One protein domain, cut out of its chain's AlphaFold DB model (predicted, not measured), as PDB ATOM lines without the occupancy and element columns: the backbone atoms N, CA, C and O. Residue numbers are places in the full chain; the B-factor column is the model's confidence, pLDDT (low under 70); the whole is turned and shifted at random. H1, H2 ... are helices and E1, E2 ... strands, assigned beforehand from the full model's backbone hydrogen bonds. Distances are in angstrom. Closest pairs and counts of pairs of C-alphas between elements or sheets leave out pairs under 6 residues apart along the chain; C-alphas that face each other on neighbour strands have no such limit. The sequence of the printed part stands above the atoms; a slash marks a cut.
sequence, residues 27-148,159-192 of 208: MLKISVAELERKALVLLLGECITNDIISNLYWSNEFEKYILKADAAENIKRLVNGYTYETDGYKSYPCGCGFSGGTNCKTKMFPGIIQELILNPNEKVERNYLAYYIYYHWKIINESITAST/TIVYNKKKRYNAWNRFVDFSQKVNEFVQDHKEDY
ATOM      1  N   MET A  27     -13.268  23.921  -7.700       53.47
ATOM      2  CA  MET A  27     -14.711  23.716  -7.530       53.47
ATOM      3  C   MET A  27     -15.075  22.903  -6.278       53.47
ATOM      4  O   MET A  27     -16.057  23.222  -5.607       53.47
ATOM      5  N   LEU A  28     -14.280  21.892  -5.914       61.19
ATOM      6  CA  LEU A  28     -14.508  21.104  -4.700       61.19
ATOM      7  C   LEU A  28     -14.237  21.940  -3.442       61.19
ATOM      8  O   LEU A  28     -15.001  21.854  -2.485       61.19
ATOM      9  N   LYS A  29     -13.209  22.800  -3.459       60.69
ATOM     10  CA  LYS A  29     -12.911  23.716  -2.341       60.69
ATOM     11  C   LYS A  29     -14.038  24.721  -2.117       60.69
ATOM     12  O   LYS A  29     -14.455  24.920  -0.981       60.69
ATOM     13  N   ILE A  30     -14.552  25.305  -3.200       60.69
ATOM     14  CA  ILE A  30     -15.706  26.214  -3.152       60.69
ATOM     15  C   ILE A  30     -16.921  25.478  -2.580       60.69
ATOM     16  O   ILE A  30     -17.543  25.964  -1.640       60.69
ATOM     17  N   SER A  31     -17.195  24.262  -3.061       66.81
ATOM     18  CA  SER A  31     -18.327  23.454  -2.588       66.81
ATOM     19  C   SER A  31     -18.242  23.135  -1.090       66.81
ATOM     20  O   SER A  31     -19.250  23.184  -0.388       66.81
ATOM     21  N   VAL A  32     -17.047  22.823  -0.577       70.62
ATOM     22  CA  VAL A  32     -16.841  22.570   0.858       70.62
ATOM     23  C   VAL A  32     -17.046  23.845   1.676       70.62
ATOM     24  O   VAL A  32     -17.811  23.815   2.638       70.62
ATOM     25  N   ALA A  33     -16.447  24.968   1.272       69.19
ATOM     26  CA  ALA A  33     -16.596  26.245   1.974       69.19
ATOM     27  C   ALA A  33     -18.059  26.735   1.997       69.19
ATOM     28  O   ALA A  33     -18.544  27.255   3.003       69.19
ATOM     29  N   GLU A  34     -18.803  26.523   0.909       74.69
ATOM     30  CA  GLU A  34     -20.238  26.805   0.862       74.69
ATOM     31  C   GLU A  34     -21.033  25.932   1.837       74.69
ATOM     32  O   GLU A  34     -21.946  26.424   2.507       74.69
ATOM     33  N   LEU A  35     -20.707  24.639   1.932       81.25
ATOM     34  CA  LEU A  35     -21.357  23.724   2.872       81.25
ATOM     35  C   LEU A  35     -21.011  24.054   4.329       81.25
ATOM     36  O   LEU A  35     -21.892  23.956   5.179       81.25
ATOM     37  N   GLU A  36     -19.788  24.498   4.617       80.25
ATOM     38  CA  GLU A  36     -19.388  24.999   5.939       80.25
ATOM     39  C   GLU A  36     -20.207  26.221   6.346       80.25
ATOM     40  O   GLU A  36     -20.792  26.244   7.430       80.25
ATOM     41  N   ARG A  37     -20.319  27.213   5.450       81.62
ATOM     42  CA  ARG A  37     -21.147  28.398   5.699       81.62
ATOM     43  C   ARG A  37     -22.605  28.005   5.928       81.62
ATOM     44  O   ARG A  37     -23.211  28.480   6.882       81.62
ATOM     45  N   LYS A  38     -23.167  27.119   5.096       85.12
ATOM     46  CA  LYS A  38     -24.546  26.624   5.260       85.12
ATOM     47  C   LYS A  38     -24.743  25.928   6.606       85.12
ATOM     48  O   LYS A  38     -25.745  26.186   7.264       85.12
ATOM     49  N   ALA A  39     -23.789  25.100   7.031       87.94
ATOM     50  CA  ALA A  39     -23.840  24.433   8.325       87.94
ATOM     51  C   ALA A  39     -23.835  25.443   9.485       87.94
ATOM     52  O   ALA A  39     -24.647  25.320  10.393       87.94
ATOM     53  N   LEU A  40     -22.980  26.471   9.439       86.75
ATOM     54  CA  LEU A  40     -22.945  27.528  10.459       86.75
ATOM     55  C   LEU A  40     -24.249  28.328  10.520       86.75
ATOM     56  O   LEU A  40     -24.805  28.502  11.603       86.75
ATOM     57  N   VAL A  41     -24.773  28.745   9.363       87.38
ATOM     58  CA  VAL A  41     -26.056  29.462   9.289       87.38
ATOM     59  C   VAL A  41     -27.179  28.604   9.861       87.38
ATOM     60  O   VAL A  41     -28.021  29.112  10.595       87.38
ATOM     61  N   LEU A  42     -27.171  27.301   9.581       88.94
ATOM     62  CA  LEU A  42     -28.166  26.369  10.099       88.94
ATOM     63  C   LEU A  42     -28.087  26.199  11.626       88.94
ATOM     64  O   LEU A  42     -29.118  26.001  12.262       88.94
ATOM     65  N   LEU A  43     -26.883  26.262  12.203       88.94
ATOM     66  CA  LEU A  43     -26.656  26.098  13.641       88.94
ATOM     67  C   LEU A  43     -26.954  27.358  14.459       88.94
ATOM     68  O   LEU A  43     -27.396  27.240  15.598       88.94
ATOM     69  N   LEU A  44     -26.629  28.536  13.918       88.19
ATOM     70  CA  LEU A  44     -26.495  29.775  14.696       88.19
ATOM     71  C   LEU A  44     -27.222  30.981  14.085       88.19
ATOM     72  O   LEU A  44     -27.335  32.024  14.734       88.19
ATOM     73  N   GLY A  45     -27.706  30.866  12.849       88.06
ATOM     74  CA  GLY A  45     -28.235  31.981  12.071       88.06
ATOM     75  C   GLY A  45     -27.150  32.801  11.368       88.06
ATOM     76  O   GLY A  45     -25.944  32.646  11.585       88.06
ATOM     77  N   GLU A  46     -27.589  33.695  10.484       86.31
ATOM     78  CA  GLU A  46     -26.701  34.463   9.607       86.31
ATOM     79  C   GLU A  46     -25.839  35.488  10.357       86.31
ATOM     80  O   GLU A  46     -24.645  35.597  10.075       86.31
ATOM     81  N   CYS A  47     -26.406  36.201  11.336       88.31
ATOM     82  CA  CYS A  47     -25.691  37.238  12.087       88.31
ATOM     83  C   CYS A  47     -24.460  36.669  12.804       88.31
ATOM     84  O   CYS A  47     -23.340  37.092  12.532       88.31
ATOM     85  N   ILE A  48     -24.658  35.635  13.627       88.88
ATOM     86  CA  ILE A  48     -23.564  34.990  14.364       88.88
ATOM     87  C   ILE A  48     -22.568  34.328  13.407       88.88
ATOM     88  O   ILE A  48     -21.363  34.348  13.649       88.88
ATOM     89  N   THR A  49     -23.038  33.775  12.284       87.50
ATOM     90  CA  THR A  49     -22.142  33.213  11.264       87.50
ATOM     91  C   THR A  49     -21.211  34.278  10.685       87.50
ATOM     92  O   THR A  49     -20.012  34.036  10.543       87.50
ATOM     93  N   ASN A  50     -21.733  35.463  10.368       85.94
ATOM     94  CA  ASN A  50     -20.917  36.567   9.873       85.94
ATOM     95  C   ASN A  50     -19.942  37.072  10.950       85.94
ATOM     96  O   ASN A  50     -18.781  37.335  10.629       85.94
ATOM     97  N   ASP A  51     -20.364  37.115  12.217       86.56
ATOM     98  CA  ASP A  51     -19.485  37.464  13.339       86.56
ATOM     99  C   ASP A  51     -18.320  36.474  13.458       86.56
ATOM    100  O   ASP A  51     -17.164  36.898  13.507       86.56
ATOM    101  N   ILE A  52     -18.585  35.164  13.402       86.31
ATOM    102  CA  ILE A  52     -17.536  34.132  13.396       86.31
ATOM    103  C   ILE A  52     -16.583  34.358  12.221       86.31
ATOM    104  O   ILE A  52     -15.380  34.478  12.431       86.31
ATOM    105  N   ILE A  53     -17.104  34.458  10.994       84.56
ATOM    106  CA  ILE A  53     -16.281  34.589   9.782       84.56
ATOM    107  C   ILE A  53     -15.407  35.848   9.837       84.56
ATOM    108  O   ILE A  53     -14.236  35.793   9.469       84.56
ATOM    109  N   SER A  54     -15.932  36.966  10.343       86.44
ATOM    110  CA  SER A  54     -15.165  38.210  10.486       86.44
ATOM    111  C   SER A  54     -14.017  38.109  11.503       86.44
ATOM    112  O   SER A  54     -13.028  38.839  11.399       86.44
ATOM    113  N   ASN A  55     -14.113  37.175  12.453       84.31
ATOM    114  CA  ASN A  55     -13.093  36.882  13.459       84.31
ATOM    115  C   ASN A  55     -12.110  35.783  13.023       84.31
ATOM    116  O   ASN A  55     -11.185  35.459  13.768       84.31
ATOM    117  N   LEU A  56     -12.267  35.229  11.819       81.50
ATOM    118  CA  LEU A  56     -11.328  34.283  11.227       81.50
ATOM    119  C   LEU A  56     -10.368  35.003  10.271       81.50
ATOM    120  O   LEU A  56     -10.701  36.013   9.650       81.50
ATOM    121  N   TYR A  57      -9.160  34.469  10.134       76.12
ATOM    122  CA  TYR A  57      -8.217  34.856   9.092       76.12
ATOM    123  C   TYR A  57      -7.642  33.617   8.416       76.12
ATOM    124  O   TYR A  57      -7.518  32.552   9.019       76.12
ATOM    125  N   TRP A  58      -7.298  33.759   7.142       74.50
ATOM    126  CA  TRP A  58      -6.630  32.705   6.397       74.50
ATOM    127  C   TRP A  58      -5.142  32.664   6.764       74.50
ATOM    128  O   TRP A  58      -4.435  33.654   6.570       74.50
ATOM    129  N   SER A  59      -4.657  31.532   7.281       69.38
ATOM    130  CA  SER A  59      -3.224  31.308   7.481       69.38
ATOM    131  C   SER A  59      -2.630  30.558   6.296       69.38
ATOM    132  O   SER A  59      -2.973  29.404   6.050       69.38
ATOM    133  N   ASN A  60      -1.694  31.200   5.594       68.56
ATOM    134  CA  ASN A  60      -0.935  30.575   4.509       68.56
ATOM    135  C   ASN A  60       0.046  29.504   5.007       68.56
ATOM    136  O   ASN A  60       0.411  28.621   4.244       68.56
ATOM    137  N   GLU A  61       0.482  29.584   6.267       67.44
ATOM    138  CA  GLU A  61       1.415  28.622   6.867       67.44
ATOM    139  C   GLU A  61       0.729  27.284   7.153       67.44
ATOM    140  O   GLU A  61       1.246  26.220   6.819       67.44
ATOM    141  N   PHE A  62      -0.459  27.348   7.753       57.09
ATOM    142  CA  PHE A  62      -1.231  26.164   8.135       57.09
ATOM    143  C   PHE A  62      -2.268  25.766   7.086       57.09
ATOM    144  O   PHE A  62      -2.940  24.748   7.246       57.09
ATOM    145  N   GLU A  63      -2.409  26.582   6.039       57.03
ATOM    146  CA  GLU A  63      -3.377  26.421   4.957       57.03
ATOM    147  C   GLU A  63      -4.797  26.158   5.500       57.03
ATOM    148  O   GLU A  63      -5.496  25.243   5.057       57.03
ATOM    149  N   LYS A  64      -5.205  26.951   6.506       60.50
ATOM    150  CA  LYS A  64      -6.520  26.877   7.166       60.50
ATOM    151  C   LYS A  64      -6.978  28.234   7.704       60.50
ATOM    152  O   LYS A  64      -6.163  29.132   7.930       60.50
ATOM    153  N   TYR A  65      -8.282  28.360   7.960       67.31
ATOM    154  CA  TYR A  65      -8.827  29.481   8.725       67.31
ATOM    155  C   TYR A  65      -8.510  29.320  10.210       67.31
ATOM    156  O   TYR A  65      -8.732  28.258  10.789       67.31
ATOM    157  N   ILE A  66      -7.989  30.381  10.816       72.81
ATOM    158  CA  ILE A  66      -7.615  30.436  12.228       72.81
ATOM    159  C   ILE A  66      -8.351  31.602  12.874       72.81
ATOM    160  O   ILE A  66      -8.547  32.651  12.259       72.81
ATOM    161  N   LEU A  67      -8.783  31.408  14.117       80.69
ATOM    162  CA  LEU A  67      -9.390  32.464  14.907       80.69
ATOM    163  C   LEU A  67      -8.347  33.524  15.265       80.69
ATOM    164  O   LEU A  67      -7.252  33.200  15.728       80.69
ATOM    165  N   LYS A  68      -8.683  34.796  15.050       83.56
ATOM    166  CA  LYS A  68      -7.797  35.906  15.398       83.56
ATOM    167  C   LYS A  68      -7.534  35.930  16.907       83.56
ATOM    168  O   LYS A  68      -8.426  35.662  17.714       83.56
ATOM    169  N   ALA A  69      -6.312  36.278  17.302       82.62
ATOM    170  CA  ALA A  69      -5.934  36.337  18.714       82.62
ATOM    171  C   ALA A  69      -6.741  37.393  19.497       82.62
ATOM    172  O   ALA A  69      -7.039  37.197  20.675       82.62
ATOM    173  N   ASP A  70      -7.142  38.477  18.834       85.50
ATOM    174  CA  ASP A  70      -7.979  39.563  19.350       85.50
ATOM    175  C   ASP A  70      -9.486  39.325  19.149       85.50
ATOM    176  O   ASP A  70     -10.284  40.205  19.462       85.50
ATOM    177  N   ALA A  71      -9.893  38.139  18.678       86.69
ATOM    178  CA  ALA A  71     -11.304  37.815  18.520       86.69
ATOM    179  C   ALA A  71     -12.068  37.964  19.842       86.69
ATOM    180  O   ALA A  71     -11.533  37.683  20.926       86.69
ATOM    181  N   ALA A  72     -13.332  38.374  19.732       89.19
ATOM    182  CA  ALA A  72     -14.208  38.547  20.882       89.19
ATOM    183  C   ALA A  72     -14.333  37.242  21.690       89.19
ATOM    184  O   ALA A  72     -14.355  36.137  21.139       89.19
ATOM    185  N   GLU A  73     -14.399  37.370  23.014       90.38
ATOM    186  CA  GLU A  73     -14.326  36.229  23.932       90.38
ATOM    187  C   GLU A  73     -15.505  35.261  23.759       90.38
ATOM    188  O   GLU A  73     -15.328  34.045  23.754       90.38
ATOM    189  N   ASN A  74     -16.702  35.788  23.507       90.06
ATOM    190  CA  ASN A  74     -17.866  34.979  23.154       90.06
ATOM    191  C   ASN A  74     -17.626  34.161  21.865       90.06
ATOM    192  O   ASN A  74     -17.986  32.986  21.804       90.06
ATOM    193  N   ILE A  75     -16.951  34.706  20.850       88.94
ATOM    194  CA  ILE A  75     -16.617  33.951  19.632       88.94
ATOM    195  C   ILE A  75     -15.561  32.877  19.916       88.94
ATOM    196  O   ILE A  75     -15.696  31.749  19.441       88.94
ATOM    197  N   LYS A  76     -14.550  33.171  20.744       88.00
ATOM    198  CA  LYS A  76     -13.548  32.181  21.177       88.00
ATOM    199  C   LYS A  76     -14.188  30.983  21.867       88.00
ATOM    200  O   LYS A  76     -13.900  29.848  21.490       88.00
ATOM    201  N   ARG A  77     -15.098  31.232  22.814       90.75
ATOM    202  CA  ARG A  77     -15.848  30.186  23.526       90.75
ATOM    203  C   ARG A  77     -16.709  29.347  22.582       90.75
ATOM    204  O   ARG A  77     -16.785  28.131  22.736       90.75
ATOM    205  N   LEU A  78     -17.316  29.979  21.577       89.06
ATOM    206  CA  LEU A  78     -18.159  29.298  20.595       89.06
ATOM    207  C   LEU A  78     -17.346  28.422  19.624       89.06
ATOM    208  O   LEU A  78     -17.754  27.313  19.277       89.06
ATOM    209  N   VAL A  79     -16.179  28.892  19.184       86.62
ATOM    210  CA  VAL A  79     -15.348  28.156  18.221       86.62
ATOM    211  C   VAL A  79     -14.552  27.045  18.904       86.62
ATOM    212  O   VAL A  79     -14.625  25.908  18.447       86.62
ATOM    213  N   ASN A  80     -13.853  27.352  20.000       84.62
ATOM    214  CA  ASN A  80     -12.907  26.433  20.652       84.62
ATOM    215  C   ASN A  80     -13.527  25.611  21.791       84.62
ATOM    216  O   ASN A  80     -12.899  24.686  22.303       84.62
ATOM    217  N   GLY A  81     -14.745  25.958  22.205       87.38
ATOM    218  CA  GLY A  81     -15.399  25.359  23.357       87.38
ATOM    219  C   GLY A  81     -15.092  26.092  24.655       87.38
ATOM    220  O   GLY A  81     -14.173  26.906  24.757       87.38
ATOM    221  N   TYR A  82     -15.913  25.816  25.662       87.56
ATOM    222  CA  TYR A  82     -15.834  26.463  26.962       87.56
ATOM    223  C   TYR A  82     -16.480  25.584  28.029       87.56
ATOM    224  O   TYR A  82     -17.528  24.973  27.804       87.56
ATOM    225  N   THR A  83     -15.845  25.512  29.195       89.12
ATOM    226  CA  THR A  83     -16.433  24.884  30.384       89.12
ATOM    227  C   THR A  83     -17.011  25.988  31.251       89.12
ATOM    228  O   THR A  83     -16.313  26.954  31.545       89.12
ATOM    229  N   TYR A  84     -18.278  25.861  31.630       85.50
ATOM    230  CA  TYR A  84     -19.020  26.901  32.338       85.50
ATOM    231  C   TYR A  84     -19.904  26.308  33.426       85.50
ATOM    232  O   TYR A  84     -20.260  25.127  33.392       85.50
ATOM    233  N   GLU A  85     -20.247  27.142  34.399       83.31
ATOM    234  CA  GLU A  85     -21.214  26.799  35.430       83.31
ATOM    235  C   GLU A  85     -22.610  27.266  35.032       83.31
ATOM    236  O   GLU A  85     -22.775  28.265  34.332       83.31
ATOM    237  N   THR A  86     -23.621  26.519  35.453       73.19
ATOM    238  CA  THR A  86     -25.023  26.844  35.214       73.19
ATOM    239  C   THR A  86     -25.808  26.654  36.498       73.19
ATOM    240  O   THR A  86     -25.551  25.733  37.279       73.19
ATOM    241  N   ASP A  87     -26.807  27.513  36.695       62.88
ATOM    242  CA  ASP A  87     -27.656  27.516  37.891       62.88
ATOM    243  C   ASP A  87     -28.599  26.298  37.975       62.88
ATOM    244  O   ASP A  87     -29.366  26.159  38.927       62.88
ATOM    245  N   GLY A  88     -28.510  25.379  37.007       57.88
ATOM    246  CA  GLY A  88     -29.358  24.204  36.895       57.88
ATOM    247  C   GLY A  88     -30.688  24.513  36.205       57.88
ATOM    248  O   GLY A  88     -31.403  25.440  36.560       57.88
ATOM    249  N   TYR A  89     -31.022  23.667  35.227       54.28
ATOM    250  CA  TYR A  89     -32.314  23.572  34.537       54.28
ATOM    251  C   TYR A  89     -32.783  24.805  33.734       54.28
ATOM    252  O   TYR A  89     -33.354  25.754  34.267       54.28
ATOM    253  N   LYS A  90     -32.692  24.722  32.400       54.28
ATOM    254  CA  LYS A  90     -33.495  25.537  31.474       54.28
ATOM    255  C   LYS A  90     -34.129  24.622  30.427       54.28
ATOM    256  O   LYS A  90     -33.451  23.822  29.792       54.28
ATOM    257  N   SER A  91     -35.456  24.692  30.320       48.50
ATOM    258  CA  SER A  91     -36.239  23.909  29.361       48.50
ATOM    259  C   SER A  91     -35.917  24.358  27.938       48.50
ATOM    260  O   SER A  91     -36.036  25.544  27.632       48.50
ATOM    261  N   TYR A  92     -35.573  23.409  27.066       50.97
ATOM    262  CA  TYR A  92     -35.428  23.658  25.634       50.97
ATOM    263  C   TYR A  92     -36.757  24.180  25.046       50.97
ATOM    264  O   TYR A  92     -37.797  23.553  25.257       50.97
ATOM    265  N   PRO A  93     -36.757  25.289  24.285       45.44
ATOM    266  CA  PRO A  93     -37.931  25.785  23.570       45.44
ATOM    267  C   PRO A  93     -38.233  24.988  22.288       45.44
ATOM    268  O   PRO A  93     -39.342  25.080  21.768       45.44
ATOM    269  N   CYS A  94     -37.293  24.181  21.780       44.53
ATOM    270  CA  CYS A  94     -37.595  23.185  20.754       44.53
ATOM    271  C   CYS A  94     -37.935  21.856  21.444       44.53
ATOM    272  O   CYS A  94     -37.131  21.329  22.205       44.53
ATOM    273  N   GLY A  95     -39.137  21.321  21.205       43.50
ATOM    274  CA  GLY A  95     -39.695  20.120  21.853       43.50
ATOM    275  C   GLY A  95     -38.972  18.793  21.564       43.50
ATOM    276  O   GLY A  95     -39.588  17.731  21.595       43.50
ATOM    277  N   CYS A  96     -37.678  18.832  21.266       40.91
ATOM    278  CA  CYS A  96     -36.821  17.676  21.061       40.91
ATOM    279  C   CYS A  96     -36.226  17.285  22.419       40.91
ATOM    280  O   CYS A  96     -35.182  17.789  22.822       40.91
ATOM    281  N   GLY A  97     -36.948  16.430  23.149       41.25
ATOM    282  CA  GLY A  97     -36.643  16.050  24.525       41.25
ATOM    283  C   GLY A  97     -35.207  15.573  24.745       41.25
ATOM    284  O   GLY A  97     -34.829  14.483  24.322       41.25
ATOM    285  N   PHE A  98     -34.447  16.361  25.501       40.25
ATOM    286  CA  PHE A  98     -33.335  15.863  26.298       40.25
ATOM    287  C   PHE A  98     -33.664  16.120  27.771       40.25
ATOM    288  O   PHE A  98     -33.305  17.134  28.361       40.25
ATOM    289  N   SER A  99     -34.423  15.199  28.365       42.53
ATOM    290  CA  SER A  99     -34.732  15.188  29.799       42.53
ATOM    291  C   SER A  99     -33.640  14.422  30.543       42.53
ATOM    292  O   SER A  99     -33.873  13.359  31.106       42.53
ATOM    293  N   GLY A 100     -32.414  14.938  30.484       44.16
ATOM    294  CA  GLY A 100     -31.275  14.425  31.238       44.16
ATOM    295  C   GLY A 100     -30.933  15.393  32.356       44.16
ATOM    296  O   GLY A 100     -29.983  16.156  32.231       44.16
ATOM    297  N   GLY A 101     -31.734  15.412  33.424       44.97
ATOM    298  CA  GLY A 101     -31.430  16.204  34.613       44.97
ATOM    299  C   GLY A 101     -30.165  15.675  35.283       44.97
ATOM    300  O   GLY A 101     -30.216  14.694  36.020       44.97
ATOM    301  N   THR A 102     -29.024  16.302  35.021       47.41
ATOM    302  CA  THR A 102     -27.798  16.077  35.787       47.41
ATOM    303  C   THR A 102     -27.654  17.167  36.838       47.41
ATOM    304  O   THR A 102     -27.657  18.346  36.500       47.41
ATOM    305  N   ASN A 103     -27.422  16.781  38.097       50.12
ATOM    306  CA  ASN A 103     -27.055  17.690  39.197       50.12
ATOM    307  C   ASN A 103     -25.653  18.323  39.018       50.12
ATOM    308  O   ASN A 103     -25.109  18.920  39.947       50.12
ATOM    309  N   CYS A 104     -25.035  18.154  37.845       54.12
ATOM    310  CA  CYS A 104     -23.760  18.755  37.497       54.12
ATOM    311  C   CYS A 104     -23.968  20.250  37.245       54.12
ATOM    312  O   CYS A 104     -24.536  20.636  36.227       54.12
ATOM    313  N   LYS A 105     -23.469  21.079  38.168       68.31
ATOM    314  CA  LYS A 105     -23.411  22.541  38.010       68.31
ATOM    315  C   LYS A 105     -22.475  22.971  36.885       68.31
ATOM    316  O   LYS A 105     -22.601  24.078  36.389       68.31
ATOM    317  N   THR A 106     -21.546  22.109  36.482       79.12
ATOM    318  CA  THR A 106     -20.570  22.384  35.427       79.12
ATOM    319  C   THR A 106     -20.972  21.674  34.139       79.12
ATOM    320  O   THR A 106     -21.158  20.454  34.130       79.12
ATOM    321  N   LYS A 107     -21.055  22.427  33.042       83.56
ATOM    322  CA  LYS A 107     -21.238  21.916  31.681       83.56
ATOM    323  C   LYS A 107     -20.002  22.203  30.834       83.56
ATOM    324  O   LYS A 107     -19.288  23.179  31.051       83.56
ATOM    325  N   MET A 108     -19.771  21.356  29.835       85.06
ATOM    326  CA  MET A 108     -18.719  21.545  28.837       85.06
ATOM    327  C   MET A 108     -19.352  21.663  27.456       85.06
ATOM    328  O   MET A 108     -19.944  20.708  26.950       85.06
ATOM    329  N   PHE A 109     -19.178  22.818  26.824       89.62
ATOM    330  CA  PHE A 109     -19.436  22.968  25.402       89.62
ATOM    331  C   PHE A 109     -18.157  22.623  24.623       89.62
ATOM    332  O   PHE A 109     -17.116  23.230  24.879       89.62
ATOM    333  N   PRO A 110     -18.190  21.651  23.692       84.38
ATOM    334  CA  PRO A 110     -16.983  21.158  23.025       84.38
ATOM    335  C   PRO A 110     -16.399  22.112  21.971       84.38
ATOM    336  O   PRO A 110     -15.298  21.846  21.500       84.38
ATOM    337  N   GLY A 111     -17.117  23.176  21.593       87.31
ATOM    338  CA  GLY A 111     -16.736  24.047  20.481       87.31
ATOM    339  C   GLY A 111     -17.173  23.507  19.121       87.31
ATOM    340  O   GLY A 111     -17.470  22.321  18.965       87.31
ATOM    341  N   ILE A 112     -17.215  24.389  18.122       85.12
ATOM    342  CA  ILE A 112     -17.381  24.006  16.708       85.12
ATOM    343  C   ILE A 112     -16.166  23.203  16.235       85.12
ATOM    344  O   ILE A 112     -16.317  22.188  15.548       85.12
ATOM    345  N   ILE A 113     -14.977  23.643  16.648       78.62
ATOM    346  CA  ILE A 113     -13.703  22.979  16.413       78.62
ATOM    347  C   ILE A 113     -13.175  22.521  17.771       78.62
ATOM    348  O   ILE A 113     -12.839  23.328  18.633       78.62
ATOM    349  N   GLN A 114     -13.092  21.209  17.947       68.88
ATOM    350  CA  GLN A 114     -12.559  20.572  19.137       68.88
ATOM    351  C   GLN A 114     -11.148  20.056  18.849       68.88
ATOM    352  O   GLN A 114     -10.968  19.166  18.017       68.88
ATOM    353  N   GLU A 115     -10.146  20.543  19.576       65.19
ATOM    354  CA  GLU A 115      -8.837  19.886  19.601       65.19
ATOM    355  C   GLU A 115      -8.940  18.595  20.432       65.19
ATOM    356  O   GLU A 115      -9.276  18.611  21.617       65.19
ATOM    357  N   LEU A 116      -8.682  17.453  19.801       60.78
ATOM    358  CA  LEU A 116      -8.581  16.148  20.440       60.78
ATOM    359  C   LEU A 116      -7.113  15.801  20.619       60.78
ATOM    360  O   LEU A 116      -6.383  15.612  19.650       60.78
ATOM    361  N   ILE A 117      -6.696  15.658  21.866       62.91
ATOM    362  CA  ILE A 117      -5.376  15.136  22.198       62.91
ATOM    363  C   ILE A 117      -5.511  13.614  22.256       62.91
ATOM    364  O   ILE A 117      -6.075  13.083  23.212       62.91
ATOM    365  N   LEU A 118      -5.051  12.914  21.216       57.69
ATOM    366  CA  LEU A 118      -5.034  11.445  21.206       57.69
ATOM    367  C   LEU A 118      -3.921  10.923  22.126       57.69
ATOM    368  O   LEU A 118      -4.081   9.921  22.822       57.69
ATOM    369  N   ASN A 119      -2.802  11.647  22.156       58.84
ATOM    370  CA  ASN A 119      -1.621  11.393  22.971       58.84
ATOM    371  C   ASN A 119      -0.808  12.703  23.058       58.84
ATOM    372  O   ASN A 119      -1.034  13.611  22.260       58.84
ATOM    373  N   PRO A 120       0.175  12.831  23.973       64.31
ATOM    374  CA  PRO A 120       0.937  14.077  24.160       64.31
ATOM    375  C   PRO A 120       1.585  14.653  22.887       64.31
ATOM    376  O   PRO A 120       1.819  15.855  22.816       64.31
ATOM    377  N   ASN A 121       1.838  13.806  21.884       60.41
ATOM    378  CA  ASN A 121       2.482  14.169  20.620       60.41
ATOM    379  C   ASN A 121       1.524  14.186  19.415       60.41
ATOM    380  O   ASN A 121       1.956  14.525  18.317       60.41
ATOM    381  N   GLU A 122       0.252  13.812  19.588       52.94
ATOM    382  CA  GLU A 122      -0.720  13.738  18.495       52.94
ATOM    383  C   GLU A 122      -2.006  14.473  18.872       52.94
ATOM    384  O   GLU A 122      -2.749  14.094  19.784       52.94
ATOM    385  N   LYS A 123      -2.250  15.556  18.135       57.25
ATOM    386  CA  LYS A 123      -3.433  16.398  18.251       57.25
ATOM    387  C   LYS A 123      -4.208  16.337  16.947       57.25
ATOM    388  O   LYS A 123      -3.632  16.487  15.871       57.25
ATOM    389  N   VAL A 124      -5.512  16.137  17.051       62.94
ATOM    390  CA  VAL A 124      -6.425  16.012  15.919       62.94
ATOM    391  C   VAL A 124      -7.575  16.989  16.106       62.94
ATOM    392  O   VAL A 124      -8.206  17.012  17.152       62.94
ATOM    393  N   GLU A 125      -7.878  17.805  15.103       62.91
ATOM    394  CA  GLU A 125      -8.992  18.756  15.171       62.91
ATOM    395  C   GLU A 125     -10.293  18.106  14.695       62.91
ATOM    396  O   GLU A 125     -10.492  17.912  13.495       62.91
ATOM    397  N   ARG A 126     -11.219  17.827  15.616       66.88
ATOM    398  CA  ARG A 126     -12.586  17.425  15.280       66.88
ATOM    399  C   ARG A 126     -13.431  18.662  15.000       66.88
ATOM    400  O   ARG A 126     -13.743  19.419  15.909       66.88
ATOM    401  N   ASN A 127     -13.885  18.814  13.762       74.88
ATOM    402  CA  ASN A 127     -14.854  19.842  13.384       74.88
ATOM    403  C   ASN A 127     -16.241  19.228  13.175       74.88
ATOM    404  O   ASN A 127     -16.452  18.447  12.248       74.88
ATOM    405  N   TYR A 128     -17.212  19.607  14.001       79.44
ATOM    406  CA  TYR A 128     -18.561  19.049  13.910       79.44
ATOM    407  C   TYR A 128     -19.310  19.429  12.618       79.44
ATOM    408  O   TYR A 128     -20.233  18.713  12.225       79.44
ATOM    409  N   LEU A 129     -18.884  20.474  11.898       83.19
ATOM    410  CA  LEU A 129     -19.426  20.822  10.577       83.19
ATOM    411  C   LEU A 129     -19.088  19.767   9.515       83.19
ATOM    412  O   LEU A 129     -19.843  19.592   8.558       83.19
ATOM    413  N   ALA A 130     -18.001  19.007   9.692       77.25
ATOM    414  CA  ALA A 130     -17.591  17.985   8.730       77.25
ATOM    415  C   ALA A 130     -18.644  16.880   8.559       77.25
ATOM    416  O   ALA A 130     -18.759  16.299   7.481       77.25
ATOM    417  N   TYR A 131     -19.461  16.626   9.584       82.75
ATOM    418  CA  TYR A 131     -20.581  15.694   9.495       82.75
ATOM    419  C   TYR A 131     -21.655  16.160   8.500       82.75
ATOM    420  O   TYR A 131     -22.151  15.353   7.712       82.75
ATOM    421  N   TYR A 132     -21.971  17.458   8.487       84.94
ATOM    422  CA  TYR A 132     -22.900  18.056   7.526       84.94
ATOM    423  C   TYR A 132     -22.333  18.011   6.105       84.94
ATOM    424  O   TYR A 132     -23.001  17.570   5.169       84.94
ATOM    425  N   ILE A 133     -21.064  18.396   5.949       82.06
ATOM    426  CA  ILE A 133     -20.367  18.367   4.656       82.06
ATOM    427  C   ILE A 133     -20.346  16.940   4.103       82.06
ATOM    428  O   ILE A 133     -20.693  16.726   2.945       82.06
ATOM    429  N   TYR A 134     -20.008  15.949   4.934       78.75
ATOM    430  CA  TYR A 134     -20.002  14.544   4.537       78.75
ATOM    431  C   TYR A 134     -21.384  14.054   4.104       78.75
ATOM    432  O   TYR A 134     -21.497  13.369   3.088       78.75
ATOM    433  N   TYR A 135     -22.429  14.403   4.860       82.81
ATOM    434  CA  TYR A 135     -23.806  14.052   4.525       82.81
ATOM    435  C   TYR A 135     -24.184  14.560   3.125       82.81
ATOM    436  O   TYR A 135     -24.608  13.770   2.279       82.81
ATOM    437  N   HIS A 136     -23.945  15.844   2.842       79.88
ATOM    438  CA  HIS A 136     -24.251  16.442   1.540       79.88
ATOM    439  C   HIS A 136     -23.347  15.934   0.414       79.88
ATOM    440  O   HIS A 136     -23.831  15.665  -0.685       79.88
ATOM    441  N   TRP A 137     -22.057  15.732   0.686       74.69
ATOM    442  CA  TRP A 137     -21.134  15.133  -0.275       74.69
ATOM    443  C   TRP A 137     -21.594  13.729  -0.687       74.69
ATOM    444  O   TRP A 137     -21.540  13.386  -1.870       74.69
ATOM    445  N   LYS A 138     -22.090  12.927   0.265       71.81
ATOM    446  CA  LYS A 138     -22.630  11.593  -0.019       71.81
ATOM    447  C   LYS A 138     -23.894  11.639  -0.867       71.81
ATOM    448  O   LYS A 138     -23.958  10.878  -1.823       71.81
ATOM    449  N   ILE A 139     -24.835  12.544  -0.585       71.44
ATOM    450  CA  ILE A 139     -26.037  12.726  -1.421       71.44
ATOM    451  C   ILE A 139     -25.648  12.983  -2.879       71.44
ATOM    452  O   ILE A 139     -26.140  12.306  -3.778       71.44
ATOM    453  N   ILE A 140     -24.733  13.930  -3.109       65.31
ATOM    454  CA  ILE A 140     -24.336  14.332  -4.461       65.31
ATOM    455  C   ILE A 140     -23.646  13.167  -5.181       65.31
ATOM    456  O   ILE A 140     -24.069  12.781  -6.267       65.31
ATOM    457  N   ASN A 141     -22.633  12.546  -4.575       60.56
ATOM    458  CA  ASN A 141     -21.849  11.516  -5.264       60.56
ATOM    459  C   ASN A 141     -22.594  10.186  -5.437       60.56
ATOM    460  O   ASN A 141     -22.388   9.526  -6.449       60.56
ATOM    461  N   GLU A 142     -23.482   9.807  -4.512       60.84
ATOM    462  CA  GLU A 142     -24.347   8.629  -4.695       60.84
ATOM    463  C   GLU A 142     -25.359   8.855  -5.831       60.84
ATOM    464  O   GLU A 142     -25.621   7.944  -6.617       60.84
ATOM    465  N   SER A 143     -25.881  10.081  -5.968       50.44
ATOM    466  CA  SER A 143     -26.811  10.426  -7.051       50.44
ATOM    467  C   SER A 143     -26.142  10.433  -8.432       50.44
ATOM    468  O   SER A 143     -26.724   9.937  -9.397       50.44
ATOM    469  N   ILE A 144     -24.890  10.901  -8.522       46.22
ATOM    470  CA  ILE A 144     -24.107  10.905  -9.765       46.22
ATOM    471  C   ILE A 144     -23.837   9.469 -10.234       46.22
ATOM    472  O   ILE A 144     -24.110   9.161 -11.394       46.22
ATOM    473  N   THR A 145     -23.411   8.567  -9.342       45.88
ATOM    474  CA  THR A 145     -23.150   7.157  -9.698       45.88
ATOM    475  C   THR A 145     -24.389   6.410 -10.202       45.88
ATOM    476  O   THR A 145     -24.269   5.544 -11.062       45.88
ATOM    477  N   ALA A 146     -25.589   6.771  -9.733       45.94
ATOM    478  CA  ALA A 146     -26.839   6.180 -10.219       45.94
ATOM    479  C   ALA A 146     -27.234   6.678 -11.626       45.94
ATOM    480  O   ALA A 146     -27.915   5.973 -12.367       45.94
ATOM    481  N   SER A 147     -26.806   7.888 -12.003       35.16
ATOM    482  CA  SER A 147     -27.156   8.524 -13.282       35.16
ATOM    483  C   SER A 147     -26.253   8.132 -14.462       35.16
ATOM    484  O   SER A 147     -26.671   8.245 -15.611       35.16
ATOM    485  N   THR A 148     -25.046   7.612 -14.207       40.41
ATOM    486  CA  THR A 148     -24.072   7.199 -15.240       40.41
ATOM    487  C   THR A 148     -24.253   5.769 -15.768       40.41
ATOM    488  O   THR A 148     -23.367   5.252 -16.441       40.41
ATOM    489  N   THR A 159     -25.297  -6.394   0.677       37.09
ATOM    490  CA  THR A 159     -26.120  -5.259   1.101       37.09
ATOM    491  C   THR A 159     -25.373  -3.920   1.029       37.09
ATOM    492  O   THR A 159     -24.426  -3.680   1.782       37.09
ATOM    493  N   ILE A 160     -25.897  -2.989   0.223       47.78
ATOM    494  CA  ILE A 160     -25.587  -1.543   0.173       47.78
ATOM    495  C   ILE A 160     -26.087  -0.843   1.467       47.78
ATOM    496  O   ILE A 160     -26.692   0.222   1.468       47.78
ATOM    497  N   VAL A 161     -25.881  -1.459   2.633       49.16
ATOM    498  CA  VAL A 161     -26.309  -0.942   3.947       49.16
ATOM    499  C   VAL A 161     -25.229  -0.036   4.546       49.16
ATOM    500  O   VAL A 161     -25.522   0.892   5.301       49.16
ATOM    501  N   TYR A 162     -23.964  -0.249   4.174       50.19
ATOM    502  CA  TYR A 162     -22.828   0.429   4.797       50.19
ATOM    503  C   TYR A 162     -22.762   1.933   4.476       50.19
ATOM    504  O   TYR A 162     -22.443   2.735   5.352       50.19
ATOM    505  N   ASN A 163     -23.120   2.334   3.252       63.03
ATOM    506  CA  ASN A 163     -23.108   3.742   2.839       63.03
ATOM    507  C   ASN A 163     -24.284   4.529   3.438       63.03
ATOM    508  O   ASN A 163     -24.058   5.574   4.052       63.03
ATOM    509  N   LYS A 164     -25.502   3.965   3.394       67.12
ATOM    510  CA  LYS A 164     -26.689   4.531   4.057       67.12
ATOM    511  C   LYS A 164     -26.453   4.750   5.548       67.12
ATOM    512  O   LYS A 164     -26.686   5.844   6.054       67.12
ATOM    513  N   LYS A 165     -25.887   3.752   6.240       71.25
ATOM    514  CA  LYS A 165     -25.549   3.841   7.670       71.25
ATOM    515  C   LYS A 165     -24.536   4.951   7.969       71.25
ATOM    516  O   LYS A 165     -24.675   5.640   8.974       71.25
ATOM    517  N   LYS A 166     -23.528   5.158   7.115       72.12
ATOM    518  CA  LYS A 166     -22.551   6.248   7.287       72.12
ATOM    519  C   LYS A 166     -23.176   7.628   7.089       72.12
ATOM    520  O   LYS A 166     -22.915   8.514   7.898       72.12
ATOM    521  N   ARG A 167     -24.013   7.798   6.061       76.12
ATOM    522  CA  ARG A 167     -24.747   9.047   5.795       76.12
ATOM    523  C   ARG A 167     -25.701   9.382   6.946       76.12
ATOM    524  O   ARG A 167     -25.647  10.480   7.489       76.12
ATOM    525  N   TYR A 168     -26.480   8.391   7.372       81.25
ATOM    526  CA  TYR A 168     -27.345   8.428   8.552       81.25
ATOM    527  C   TYR A 168     -26.588   8.858   9.817       81.25
ATOM    528  O   TYR A 168     -26.982   9.804  10.496       81.25
ATOM    529  N   ASN A 169     -25.463   8.199  10.112       81.12
ATOM    530  CA  ASN A 169     -24.663   8.491  11.300       81.12
ATOM    531  C   ASN A 169     -24.080   9.907  11.264       81.12
ATOM    532  O   ASN A 169     -24.046  10.568  12.298       81.12
ATOM    533  N   ALA A 170     -23.615  10.366  10.099       83.25
ATOM    534  CA  ALA A 170     -23.080  11.713   9.950       83.25
ATOM    535  C   ALA A 170     -24.162  12.761  10.238       83.25
ATOM    536  O   ALA A 170     -23.963  13.606  11.106       83.25
ATOM    537  N   TRP A 171     -25.340  12.649   9.616       87.25
ATOM    538  CA  TRP A 171     -26.444  13.567   9.899       87.25
ATOM    539  C   TRP A 171     -26.817  13.579  11.382       87.25
ATOM    540  O   TRP A 171     -26.836  14.636  12.005       87.25
ATOM    541  N   ASN A 172     -27.038  12.409  11.984       86.56
ATOM    542  CA  ASN A 172     -27.467  12.346  13.378       86.56
ATOM    543  C   ASN A 172     -26.414  12.899  14.347       86.56
ATOM    544  O   ASN A 172     -26.785  13.518  15.335       86.56
ATOM    545  N   ARG A 173     -25.117  12.772  14.042       87.81
ATOM    546  CA  ARG A 173     -24.055  13.427  14.821       87.81
ATOM    547  C   ARG A 173     -24.044  14.943  14.664       87.81
ATOM    548  O   ARG A 173     -23.751  15.640  15.631       87.81
ATOM    549  N   PHE A 174     -24.366  15.452  13.476       89.06
ATOM    550  CA  PHE A 174     -24.557  16.885  13.273       89.06
ATOM    551  C   PHE A 174     -25.772  17.399  14.059       89.06
ATOM    552  O   PHE A 174     -25.656  18.410  14.743       89.06
ATOM    553  N   VAL A 175     -26.894  16.666  14.063       89.00
ATOM    554  CA  VAL A 175     -28.080  16.996  14.880       89.00
ATOM    555  C   VAL A 175     -27.759  16.985  16.375       89.00
ATOM    556  O   VAL A 175     -28.117  17.925  17.082       89.00
ATOM    557  N   ASP A 176     -27.039  15.972  16.859       89.12
ATOM    558  CA  ASP A 176     -26.627  15.895  18.267       89.12
ATOM    559  C   ASP A 176     -25.717  17.082  18.645       89.12
ATOM    560  O   ASP A 176     -25.811  17.626  19.744       89.12
ATOM    561  N   PHE A 177     -24.846  17.527  17.731       89.19
ATOM    562  CA  PHE A 177     -24.042  18.733  17.933       89.19
ATOM    563  C   PHE A 177     -24.895  20.011  17.925       89.19
ATOM    564  O   PHE A 177     -24.724  20.865  18.790       89.19
ATOM    565  N   SER A 178     -25.862  20.104  17.011       90.12
ATOM    566  CA  SER A 178     -26.856  21.182  16.925       90.12
ATOM    567  C   SER A 178     -27.554  21.433  18.259       90.12
ATOM    568  O   SER A 178     -27.695  22.572  18.701       90.12
ATOM    569  N   GLN A 179     -27.936  20.356  18.947       87.81
ATOM    570  CA  GLN A 179     -28.579  20.430  20.258       87.81
ATOM    571  C   GLN A 179     -27.656  21.016  21.332       87.81
ATOM    572  O   GLN A 179     -28.121  21.805  22.155       87.81
ATOM    573  N   LYS A 180     -26.357  20.690  21.298       88.12
ATOM    574  CA  LYS A 180     -25.349  21.260  22.211       88.12
ATOM    575  C   LYS A 180     -25.090  22.738  21.936       88.12
ATOM    576  O   LYS A 180     -24.913  23.505  22.876       88.12
ATOM    577  N   VAL A 181     -25.076  23.141  20.663       90.06
ATOM    578  CA  VAL A 181     -24.954  24.555  20.274       90.06
ATOM    579  C   VAL A 181     -26.150  25.347  20.795       90.06
ATOM    580  O   VAL A 181     -25.963  26.371  21.445       90.06
ATOM    581  N   ASN A 182     -27.368  24.839  20.585       88.81
ATOM    582  CA  ASN A 182     -28.582  25.467  21.102       88.81
ATOM    583  C   ASN A 182     -28.558  25.617  22.626       88.81
ATOM    584  O   ASN A 182     -28.954  26.663  23.132       88.81
ATOM    585  N   GLU A 183     -28.102  24.586  23.346       86.12
ATOM    586  CA  GLU A 183     -27.955  24.624  24.806       86.12
ATOM    587  C   GLU A 183     -27.016  25.746  25.235       86.12
ATOM    588  O   GLU A 183     -27.380  26.611  26.025       86.12
ATOM    589  N   PHE A 184     -25.815  25.754  24.655       89.56
ATOM    590  CA  PHE A 184     -24.760  26.691  24.999       89.56
ATOM    591  C   PHE A 184     -25.182  28.138  24.740       89.56
ATOM    592  O   PHE A 184     -25.024  28.996  25.607       89.56
ATOM    593  N   VAL A 185     -25.771  28.392  23.573       89.94
ATOM    594  CA  VAL A 185     -26.274  29.709  23.180       89.94
ATOM    595  C   VAL A 185     -27.411  30.177  24.089       89.94
ATOM    596  O   VAL A 185     -27.476  31.357  24.414       89.94
ATOM    597  N   GLN A 186     -28.307  29.286  24.521       87.12
ATOM    598  CA  GLN A 186     -29.384  29.652  25.449       87.12
ATOM    599  C   GLN A 186     -28.872  29.957  26.850       87.12
ATOM    600  O   GLN A 186     -29.332  30.920  27.471       87.12
ATOM    601  N   ASP A 187     -27.928  29.155  27.341       86.56
ATOM    602  CA  ASP A 187     -27.292  29.384  28.634       86.56
ATOM    603  C   ASP A 187     -26.537  30.730  28.641       86.56
ATOM    604  O   ASP A 187     -26.494  31.388  29.678       86.56
ATOM    605  N   HIS A 188     -26.081  31.202  27.472       89.69
ATOM    606  CA  HIS A 188     -25.373  32.473  27.269       89.69
ATOM    607  C   HIS A 188     -26.140  33.452  26.363       89.69
ATOM    608  O   HIS A 188     -25.550  34.145  25.535       89.69
ATOM    609  N   LYS A 189     -27.473  33.524  26.485       88.00
ATOM    610  CA  LYS A 189     -28.314  34.338  25.582       88.00
ATOM    611  C   LYS A 189     -27.904  35.817  25.521       88.00
ATOM    612  O   LYS A 189     -28.083  36.454  24.487       88.00
ATOM    613  N   GLU A 190     -27.362  36.352  26.611       89.94
ATOM    614  CA  GLU A 190     -26.852  37.728  26.679       89.94
ATOM    615  C   GLU A 190     -25.612  37.939  25.794       89.94
ATOM    616  O   GLU A 190     -25.492  38.986  25.162       89.94
ATOM    617  N   ASP A 191     -24.749  36.925  25.670       90.88
ATOM    618  CA  ASP A 191     -23.550  36.951  24.820       90.88
ATOM    619  C   ASP A 191     -23.871  36.693  23.333       90.88
ATOM    620  O   ASP A 191     -23.071  37.031  22.452       90.88
ATOM    621  N   TYR A 192     -25.030  36.085  23.048       90.50
ATOM    622  CA  TYR A 192     -25.476  35.699  21.703       90.50
ATOM    623  C   TYR A 192     -26.943  36.095  21.424       90.50
ATOM    624  O   TYR A 192     -27.768  35.241  21.077       90.50
TER     625      TYR A 192
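This is residues 27 to 148 and 159 to 192 of the 208 residues of an uncharacterized protein of Empedobacter brevis (UniProt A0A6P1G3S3). Three long helices make the core: H4 and H5 are side by side and run opposite ways, and H1 slants steeply to both, over the first part of H4 and with its last residues at H5. The short helix H2 follows on at the end of H1 and meets the short helix H3 nearly at a right angle, and three separate two-stranded hairpins, E1 E2, E3 E4 and E5 E6, are set round the helices, E5 E6 pointing away from them; residues 143 to 148, of which 143 to 147 belong to H4, stick out. The printed part has 156 residues with five named helices and six named strands, in the order H1 H2 E1 E2 H3 E3 E4 E5 E6 H4 H5, and each sheet is one antiparallel pair. The class is mixed, helices and strands. The whole is only just compact, close to loose, with a radius of gyration of the C-alphas of 17.5 A and spans of 57 by 41 by 37 A.

H1 is residues 27 to 44, 25.9 A from first to last C-alpha, and begins with C-alpha 27 at (-14.711, 23.716, -7.530). H2 is residues 46 to 54. The strands E1, residues 56 to 59, and E2, residues 64 to 67, form a hairpin. H3 is residues 73 to 80. E3, residues 82 to 85, and E4, residues 106 to 109, form a second hairpin. E5, residues 113 to 119, is 18.0 A long, with C-alpha 119 at (-1.621, 11.393, 22.971), and forms a third hairpin with E6, residues 122 to 127, 16.2 A long. H4 is residues 129 to 147, 27.9 A long. H5, residues 161 to 187, is the longest helix at 39.1 A and ends with C-alpha 187 at (-27.292, 29.384, 28.634).

H1 is the hub and touches three helices. With residues 37 to 41 alone it touches H2, closest at the C-alphas of Val 41 and Thr 49, 5.8 A, at a steep tilt of 55 degrees, opposite ways. With residues 32 to 40 alone it touches H4, closest at the C-alphas of Leu 35 and Ile 133, 5.7 A, at a steep tilt of 50 degrees, opposite ways. With residues 43 to 44 alone it touches H5, closest at the C-alphas of Leu 43 and Ser 178, 5.9 A, at a steep tilt of 45 degrees, the same way. H4 touches residues 167 to 174 of H5 alone, at a shallow tilt of 30 degrees, opposite ways; the closest C-alphas, of Tyr 131 and Ala 170, are 4.7 A apart. H2 and H3 only just touch, with 3 pairs of C-alphas within 8 A, the closest those of Ile 52 and Ile 75 at 6.3 A, and are about perpendicular at 86 degrees. E1 and E2 are antiparallel at 138 degrees, with N 57 and O 66 within hydrogen-bond range at 2.9 A. E3 and E4 are antiparallel at 154 degrees, with N 84 and O 107 at 2.9 A. The closest C-alphas of E4 and H5, those of Phe 109 and Phe 184, are 6.5 A apart. E5 and E6 are antiparallel at 155 degrees, with N 116 and O 124 at 2.7 A. The closest C-alphas of H3 and E5, those of Asn 80 and Ile 113, are 5.5 A apart. E5 and H5 are apart. In H1, H2, H3, H4 and H5 every O i to N i+4 pair is within hydrogen-bond range.

The two C-alphas farthest apart, those of Asp 87 and Thr 148, are 57.0 A apart. Residues 149 to 158 are not printed, and C-alphas 148 and 159 are 20.7 A apart across the cut. Of the links that are printed whole, E3 to E4 is long, with residues 86 to 105, and the others are tight. The mean pLDDT of the printed part is 73.2; 60 residues are under 70, among them residues 87 to 105, 114 to 126 and 140 to 148.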